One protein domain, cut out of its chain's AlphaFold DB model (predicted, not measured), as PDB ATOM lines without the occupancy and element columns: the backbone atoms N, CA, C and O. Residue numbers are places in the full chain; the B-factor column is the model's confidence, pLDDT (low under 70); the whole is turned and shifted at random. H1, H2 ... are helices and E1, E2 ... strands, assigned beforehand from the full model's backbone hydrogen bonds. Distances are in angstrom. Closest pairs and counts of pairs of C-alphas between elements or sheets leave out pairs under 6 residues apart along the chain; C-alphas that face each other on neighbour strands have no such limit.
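This is residues 7 to 70 of the 748 residues of the protein "ATP-dependent RNA helicase" of Sandaracinus amylolyticus (UniProt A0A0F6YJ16). A two-stranded antiparallel hairpin, E1 and E2, lies between the later part of the long helix H2 and the short helix H3, while H1 packs on H2's first residues. The printed part has 64 residues, with named elements in the order H1, H2, E1, E2, H3, class mixed. It is only just compact, close to loose: radius of gyration of the C-alphas 12.3 A, spans 34 by 25 by 19 A.

E1 is residues 49 to 53, E2 56 to 59. H2, residues 28 to 42, measures 20.8 A from first to last C-alpha. H1, residues 8 to 17, 14.1 A, begins at C-alpha 8 (224.657, 185.401, 204.110). H3, residues 64 to 70, ends at C-alpha 70 (226.581, 197.792, 201.171).

In the hairpin, N 50 and O 58 are within hydrogen-bond range, 2.9 A. The closest C-alphas of H2 and E1, Val 40 and Leu 50, are 6.6 A apart; those of H3 and E2, Met 67 and Ala 58, 7.0 A. H2 touches H1 with residues 28 to 33 alone, at a steep tilt of 62 degrees, opposite ways; the closest C-alphas, Lys 9 and Glu 29, are 5.4 A apart. Every O i to N i+4 pair is within range in H1 and H2, 2 of 3 in H3.

The farthest C-alphas, Lys 26 and Glu 65, are 35.8 A apart. The printed part has no cut and no long link. pLDDT is under 70 at residues 41 to 47 and 63 to 70.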
ATOM      1  N   HIS A   7     226.059 190.044 204.521       85.12
ATOM      2  CA  HIS A   7     226.218 188.918 203.609       85.12
ATOM      3  C   HIS A   7     225.819 187.591 204.286       85.12
ATOM      4  O   HIS A   7     226.115 187.384 205.467       85.12
ATOM      5  N   TYR A   8     225.200 186.656 203.552       84.31
ATOM      6  CA  TYR A   8     224.657 185.401 204.110       84.31
ATOM      7  C   TYR A   8     225.679 184.579 204.911       84.31
ATOM      8  O   TYR A   8     225.314 183.969 205.918       84.31
ATOM      9  N   LYS A   9     226.963 184.598 204.521       85.06
ATOM     10  CA  LYS A   9     228.054 183.964 205.287       85.06
ATOM     11  C   LYS A   9     228.124 184.527 206.709       85.06
ATOM     12  O   LYS A   9     228.070 183.765 207.667       85.06
ATOM     13  N   LYS A  10     228.109 185.858 206.856       82.81
ATOM     14  CA  LYS A  10     228.193 186.513 208.166       82.81
ATOM     15  C   LYS A  10     226.917 186.353 208.988       82.81
ATOM     16  O   LYS A  10     226.997 186.185 210.200       82.81
ATOM     17  N   ILE A  11     225.749 186.322 208.339       85.44
ATOM     18  CA  ILE A  11     224.481 185.955 208.995       85.44
ATOM     19  C   ILE A  11     224.567 184.522 209.549       85.44
ATOM     20  O   ILE A  11     224.156 184.277 210.680       85.44
ATOM     21  N   THR A  12     225.155 183.590 208.790       85.62
ATOM     22  CA  THR A  12     225.349 182.192 209.209       85.62
ATOM     23  C   THR A  12     226.321 182.081 210.382       85.62
ATOM     24  O   THR A  12     225.980 181.459 211.384       85.62
ATOM     25  N   GLU A  13     227.488 182.728 210.307       84.50
ATOM     26  CA  GLU A  13     228.460 182.790 211.410       84.50
ATOM     27  C   GLU A  13     227.813 183.301 212.704       84.50
ATOM     28  O   GLU A  13     227.901 182.640 213.735       84.50
ATOM     29  N   LEU A  14     227.099 184.432 212.642       84.50
ATOM     30  CA  LEU A  14     226.417 185.028 213.797       84.50
ATOM     31  C   LEU A  14     225.272 184.148 214.331       84.50
ATOM     32  O   LEU A  14     224.998 184.157 215.533       84.50
ATOM     33  N   ALA A  15     224.600 183.386 213.464       84.50
ATOM     34  CA  ALA A  15     223.555 182.445 213.859       84.50
ATOM     35  C   ALA A  15     224.121 181.181 214.532       84.50
ATOM     36  O   ALA A  15     223.485 180.643 215.439       84.50
ATOM     37  N   ILE A  16     225.322 180.737 214.143       85.94
ATOM     38  CA  ILE A  16     226.064 179.666 214.823       85.94
ATOM     39  C   ILE A  16     226.613 180.178 216.165       85.94
ATOM     40  O   ILE A  16     226.349 179.568 217.197       85.94
ATOM     41  N   GLU A  17     227.296 181.328 216.178       84.62
ATOM     42  CA  GLU A  17     227.877 181.955 217.380       84.62
ATOM     43  C   GLU A  17     226.831 182.158 218.491       84.62
ATOM     44  O   GLU A  17     227.095 181.910 219.667       84.62
ATOM     45  N   ARG A  18     225.610 182.563 218.117       82.56
ATOM     46  CA  ARG A  18     224.495 182.802 219.049       82.56
ATOM     47  C   ARG A  18     223.601 181.582 219.294       82.56
ATOM     48  O   ARG A  18     222.596 181.721 219.982       82.56
ATOM     49  N   ASN A  19     223.947 180.404 218.763       84.44
ATOM     50  CA  ASN A  19     223.148 179.170 218.844       84.44
ATOM     51  C   ASN A  19     221.679 179.345 218.386       84.44
ATOM     52  O   ASN A  19     220.763 178.736 218.934       84.44
ATOM     53  N   LEU A  20     221.449 180.178 217.365       83.38
ATOM     54  CA  LEU A  20     220.125 180.429 216.774       83.38
ATOM     55  C   LEU A  20     219.714 179.341 215.762       83.38
ATOM     56  O   LEU A  20     218.554 179.268 215.360       83.38
ATOM     57  N   LEU A  21     220.653 178.485 215.354       81.62
ATOM     58  CA  LEU A  21     220.416 177.323 214.498       81.62
ATOM     59  C   LEU A  21     220.322 176.051 215.347       81.62
ATOM     60  O   LEU A  21     221.292 175.661 215.991       81.62
ATOM     61  N   SER A  22     219.176 175.363 215.303       79.19
ATOM     62  CA  SER A  22     218.977 174.110 216.054       79.19
ATOM     63  C   SER A  22     219.834 172.947 215.544       79.19
ATOM     64  O   SER A  22     220.150 172.039 216.306       79.19
ATOM     65  N   HIS A  23     220.199 172.969 214.259       79.69
ATOM     66  CA  HIS A  23     221.042 171.972 213.604       79.69
ATOM     67  C   HIS A  23     221.936 172.665 212.570       79.69
ATOM     68  O   HIS A  23     221.444 173.414 211.725       79.69
ATOM     69  N   VAL A  24     223.239 172.382 212.610       80.31
ATOM     70  CA  VAL A  24     224.221 172.877 211.634       80.31
ATOM     71  C   VAL A  24     224.532 171.744 210.652       80.31
ATOM     72  O   VAL A  24     224.997 170.677 211.051       80.31
ATOM     73  N   GLY A  25     224.213 171.951 209.372       80.50
ATOM     74  CA  GLY A  25     224.477 170.983 208.302       80.50
ATOM     75  C   GLY A  25     225.945 170.967 207.853       80.50
ATOM     76  O   GLY A  25     226.784 171.676 208.397       80.50
ATOM     77  N   LYS A  26     226.258 170.193 206.803       79.44
ATOM     78  CA  LYS A  26     227.612 170.162 206.202       79.44
ATOM     79  C   LYS A  26     228.000 171.450 205.454       79.44
ATOM     80  O   LYS A  26     229.179 171.652 205.202       79.44
ATOM     81  N   ALA A  27     227.015 172.264 205.073       80.88
ATOM     82  CA  ALA A  27     227.174 173.554 204.397       80.88
ATOM     83  C   ALA A  27     226.064 174.512 204.885       80.88
ATOM     84  O   ALA A  27     225.050 174.705 204.197       80.88
ATOM     85  N   PRO A  28     226.163 175.031 206.124       83.62
ATOM     86  CA  PRO A  28     225.112 175.860 206.706       83.62
ATOM     87  C   PRO A  28     224.941 177.188 205.957       83.62
ATOM     88  O   PRO A  28     223.821 177.680 205.868       83.62
ATOM     89  N   GLU A  29     225.997 177.726 205.343       85.31
ATOM     90  CA  GLU A  29     225.980 179.003 204.620       85.31
ATOM     91  C   GLU A  29     225.103 178.914 203.369       85.31
ATOM     92  O   GLU A  29     224.267 179.783 203.136       85.31
ATOM     93  N   LEU A  30     225.248 177.822 202.608       83.50
ATOM     94  CA  LEU A  30     224.444 177.537 201.415       83.50
ATOM     95  C   LEU A  30     222.972 177.269 201.780       83.50
ATOM     96  O   LEU A  30     222.048 177.673 201.073       83.50
ATOM     97  N   THR A  31     222.754 176.622 202.929       86.19
ATOM     98  CA  THR A  31     221.412 176.377 203.480       86.19
ATOM     99  C   THR A  31     220.735 177.693 203.883       86.19
ATOM    100  O   THR A  31     219.547 177.888 203.627       86.19
ATOM    101  N   MET A  32     221.490 178.620 204.481       87.25
ATOM    102  CA  MET A  32     221.011 179.948 204.868       87.25
ATOM    103  C   MET A  32     220.769 180.856 203.658       87.25
ATOM    104  O   MET A  32     219.730 181.511 203.613       87.25
ATOM    105  N   SER A  33     221.656 180.872 202.656       83.75
ATOM    106  CA  SER A  33     221.448 181.669 201.437       83.75
ATOM    107  C   SER A  33     220.219 181.213 200.655       83.75
ATOM    108  O   SER A  33     219.454 182.055 200.192       83.75
ATOM    109  N   SER A  34     219.997 179.896 200.557       83.00
ATOM    110  CA  SER A  34     218.785 179.322 199.960       83.00
ATOM    111  C   SER A  34     217.531 179.752 200.730       83.00
ATOM    112  O   SER A  34     216.630 180.342 200.138       83.00
ATOM    113  N   ARG A  35     217.496 179.567 202.061       84.06
ATOM    114  CA  ARG A  35     216.334 179.946 202.886       84.06
ATOM    115  C   ARG A  35     215.995 181.433 202.797       84.06
ATOM    116  O   ARG A  35     214.848 181.763 202.501       84.06
ATOM    117  N   LEU A  36     216.983 182.314 202.970       83.31
ATOM    118  CA  LEU A  36     216.791 183.766 202.863       83.31
ATOM    119  C   LEU A  36     216.301 184.177 201.462       83.31
ATOM    120  O   LEU A  36     215.437 185.042 201.344       83.31
ATOM    121  N   ALA A  37     216.786 183.528 200.397       78.88
ATOM    122  CA  ALA A  37     216.295 183.770 199.041       78.88
ATOM    123  C   ALA A  37     214.862 183.249 198.813       78.88
ATOM    124  O   ALA A  37     214.096 183.900 198.105       78.88
ATOM    125  N   THR A  38     214.474 182.116 199.414       80.12
ATOM    126  CA  THR A  38     213.088 181.614 199.332       80.12
ATOM    127  C   THR A  38     212.104 182.482 200.112       80.12
ATOM    128  O   THR A  38     211.026 182.748 199.599       80.12
ATOM    129  N   MET A  39     212.486 182.985 201.289       74.12
ATOM    130  CA  MET A  39     211.675 183.899 202.104       74.12
ATOM    131  C   MET A  39     211.350 185.191 201.340       74.12
ATOM    132  O   MET A  39     210.184 185.508 201.132       74.12
ATOM    133  N   VAL A  40     212.369 185.846 200.770       77.19
ATOM    134  CA  VAL A  40     212.196 187.061 199.944       77.19
ATOM    135  C   VAL A  40     211.386 186.812 198.654       77.19
ATOM    136  O   VAL A  40     210.815 187.753 198.109       77.19
ATOM    137  N   LYS A  41     211.312 185.571 198.146       67.12
ATOM    138  CA  LYS A  41     210.519 185.215 196.949       67.12
ATOM    139  C   LYS A  41     209.073 184.796 197.244       67.12
ATOM    140  O   LYS A  41     208.229 184.938 196.362       67.12
ATOM    141  N   LYS A  42     208.798 184.191 198.403       63.03
ATOM    142  CA  LYS A  42     207.552 183.444 198.638       63.03
ATOM    143  C   LYS A  42     206.373 184.335 199.022       63.03
ATOM    144  O   LYS A  42     205.257 184.095 198.564       63.03
ATOM    145  N   ASP A  43     206.623 185.350 199.839       55.25
ATOM    146  CA  ASP A  43     205.576 186.116 200.507       55.25
ATOM    147  C   ASP A  43     205.542 187.566 199.995       55.25
ATOM    148  O   ASP A  43     206.567 188.239 199.886       55.25
ATOM    149  N   ARG A  44     204.346 188.047 199.623       51.91
ATOM    150  CA  ARG A  44     204.135 189.287 198.845       51.91
ATOM    151  C   ARG A  44     204.268 190.573 199.678       51.91
ATOM    152  O   ARG A  44     203.364 191.401 199.701       51.91
ATOM    153  N   GLY A  45     205.429 190.763 200.302       54.81
ATOM    154  CA  GLY A  45     205.832 192.038 200.899       54.81
ATOM    155  C   GLY A  45     205.460 192.246 202.368       54.81
ATOM    156  O   GLY A  45     205.433 193.398 202.792       54.81
ATOM    157  N   ASP A  46     205.216 191.181 203.139       56.09
ATOM    158  CA  ASP A  46     204.928 191.263 204.585       56.09
ATOM    159  C   ASP A  46     206.097 190.831 205.499       56.09
ATOM    160  O   ASP A  46     206.108 191.189 206.678       56.09
ATOM    161  N   GLU A  47     207.117 190.119 204.997       65.44
ATOM    162  CA  GLU A  47     208.310 189.809 205.805       65.44
ATOM    163  C   GLU A  47     209.256 191.025 205.964       65.44
ATOM    164  O   GLU A  47     209.358 191.874 205.073       65.44
ATOM    165  N   PRO A  48     210.000 191.122 207.086       71.69
ATOM    166  CA  PRO A  48     210.855 192.270 207.389       71.69
ATOM    167  C   PRO A  48     212.228 192.242 206.694       71.69
ATOM    168  O   PRO A  48     213.067 193.074 207.026       71.69
ATOM    169  N   ILE A  49     212.497 191.310 205.771       77.94
ATOM    170  CA  ILE A  49     213.819 191.105 205.148       77.94
ATOM    171  C   ILE A  49     213.791 191.523 203.672       77.94
ATOM    172  O   ILE A  49     212.915 191.106 202.920       77.94
ATOM    173  N   LEU A  50     214.794 192.292 203.241       78.88
ATOM    174  CA  LEU A  50     215.015 192.675 201.843       78.88
ATOM    175  C   LEU A  50     216.383 192.181 201.354       78.88
ATOM    176  O   LEU A  50     217.370 192.198 202.091       78.88
ATOM    177  N   LYS A  51     216.466 191.768 200.086       80.25
ATOM    178  CA  LYS A  51     217.733 191.458 199.406       80.25
ATOM    179  C   LYS A  51     218.241 192.725 198.714       80.25
ATOM    180  O   LYS A  51     217.647 193.142 197.727       80.25
ATOM    181  N   VAL A  52     219.332 193.308 199.214       78.12
ATOM    182  CA  VAL A  52     219.889 194.574 198.690       78.12
ATOM    183  C   VAL A  52     220.863 194.319 197.538       78.12
ATOM    184  O   VAL A  52     220.812 194.997 196.522       78.12
ATOM    185  N   LYS A  53     221.724 193.299 197.662       72.12
ATOM    186  CA  LYS A  53     222.687 192.881 196.623       72.12
ATOM    187  C   LYS A  53     222.762 191.349 196.534       72.12
ATOM    188  O   LYS A  53     222.229 190.659 197.410       72.12
ATOM    189  N   PRO A  54     223.387 190.756 195.499       73.31
ATOM    190  CA  PRO A  54     223.616 189.311 195.438       73.31
ATOM    191  C   PRO A  54     224.307 188.780 196.707       73.31
ATOM    192  O   PRO A  54     225.454 189.096 196.993       73.31
ATOM    193  N   GLY A  55     223.579 187.989 197.500       74.75
ATOM    194  CA  GLY A  55     224.060 187.427 198.767       74.75
ATOM    195  C   GLY A  55     223.983 188.350 199.994       74.75
ATOM    196  O   GLY A  55     224.265 187.881 201.096       74.75
ATOM    197  N   VAL A  56     223.577 189.615 199.845       85.06
ATOM    198  CA  VAL A  56     223.497 190.600 200.937       85.06
ATOM    199  C   VAL A  56     222.040 190.926 201.266       85.06
ATOM    200  O   VAL A  56     221.265 191.330 200.396       85.06
ATOM    201  N   PHE A  57     221.685 190.776 202.541       83.44
ATOM    202  CA  PHE A  57     220.334 190.970 203.060       83.44
ATOM    203  C   PHE A  57     220.311 192.075 204.128       83.44
ATOM    204  O   PHE A  57     221.241 192.208 204.926       83.44
ATOM    205  N   ALA A  58     219.235 192.855 204.144       83.38
ATOM    206  CA  ALA A  58     218.954 193.923 205.100       83.38
ATOM    207  C   ALA A  58     217.564 193.731 205.719       83.38
ATOM    208  O   ALA A  58     216.779 192.904 205.252       83.38
ATOM    209  N   LEU A  59     217.247 194.519 206.747       80.50
ATOM    210  CA  LEU A  59     215.877 194.635 207.240       80.50
ATOM    211  C   LEU A  59     215.171 195.815 206.563       80.50
ATOM    212  O   LEU A  59     215.789 196.845 206.302       80.50
ATOM    213  N   ARG A  60     213.865 195.680 206.319       72.19
ATOM    214  CA  ARG A  60     213.000 196.706 205.706       72.19
ATOM    215  C   ARG A  60     212.902 198.001 206.527       72.19
ATOM    216  O   ARG A  60     212.531 199.036 205.991       72.19
ATOM    217  N   GLU A  61     213.229 197.933 207.814       70.62
ATOM    218  CA  GLU A  61     213.289 199.071 208.742       70.62
ATOM    219  C   GLU A  61     214.603 199.877 208.667       70.62
ATOM    220  O   GLU A  61     214.738 200.885 209.356       70.62
ATOM    221  N   PHE A  62     215.588 199.455 207.862       75.06
ATOM    222  CA  PHE A  62     216.829 200.216 207.672       75.06
ATOM    223  C   PHE A  62     216.608 201.392 206.709       75.06
ATOM    224  O   PHE A  62     215.870 201.279 205.731       75.06
ATOM    225  N   THR A  63     217.264 202.526 206.967       57.78
ATOM    226  CA  THR A  63     217.199 203.705 206.086       57.78
ATOM    227  C   THR A  63     217.927 203.457 204.760       57.78
ATOM    228  O   THR A  63     218.757 202.551 204.652       57.78
ATOM    229  N   ALA A  64     217.657 204.286 203.745       59.50
ATOM    230  CA  ALA A  64     218.368 204.230 202.464       59.50
ATOM    231  C   ALA A  64     219.895 204.358 202.646       59.50
ATOM    232  O   ALA A  64     220.647 203.574 202.076       59.50
ATOM    233  N   GLU A  65     220.340 205.252 203.533       57.94
ATOM    234  CA  GLU A  65     221.744 205.413 203.945       57.94
ATOM    235  C   GLU A  65     222.336 204.110 204.513       57.94
ATOM    236  O   GLU A  65     223.440 203.704 204.153       57.94
ATOM    237  N   MET A  66     221.591 203.414 205.379       59.28
ATOM    238  CA  MET A  66     222.027 202.131 205.937       59.28
ATOM    239  C   MET A  66     222.081 201.036 204.869       59.28
ATOM    240  O   MET A  66     222.969 200.191 204.931       59.28
ATOM    241  N   MET A  67     221.186 201.047 203.876       58.16
ATOM    242  CA  MET A  67     221.255 200.130 202.731       58.16
ATOM    243  C   MET A  67     222.441 200.444 201.800       58.16
ATOM    244  O   MET A  67     223.084 199.509 201.326       58.16
ATOM    245  N   ALA A  68     222.788 201.723 201.614       57.56
ATOM    246  CA  ALA A  68     223.946 202.178 200.836       57.56
ATOM    247  C   ALA A  68     225.305 201.824 201.479       57.56
ATOM    248  O   ALA A  68     226.317 201.721 200.791       57.56
ATOM    249  N   LEU A  69     225.348 201.511 202.781       60.00
ATOM    250  CA  LEU A  69     226.540 200.936 203.427       60.00
ATOM    251  C   LEU A  69     226.903 199.513 202.931       60.00
ATOM    252  O   LEU A  69     227.835 198.902 203.452       60.00
ATOM    253  N   ALA A  70     226.198 198.985 201.926       55.25
ATOM    254  CA  ALA A  70     226.581 197.792 201.171       55.25
ATOM    255  C   ALA A  70     227.675 198.040 200.103       55.25
ATOM    256  O   ALA A  70     227.957 197.122 199.331       55.25
TER     257      ALA A  70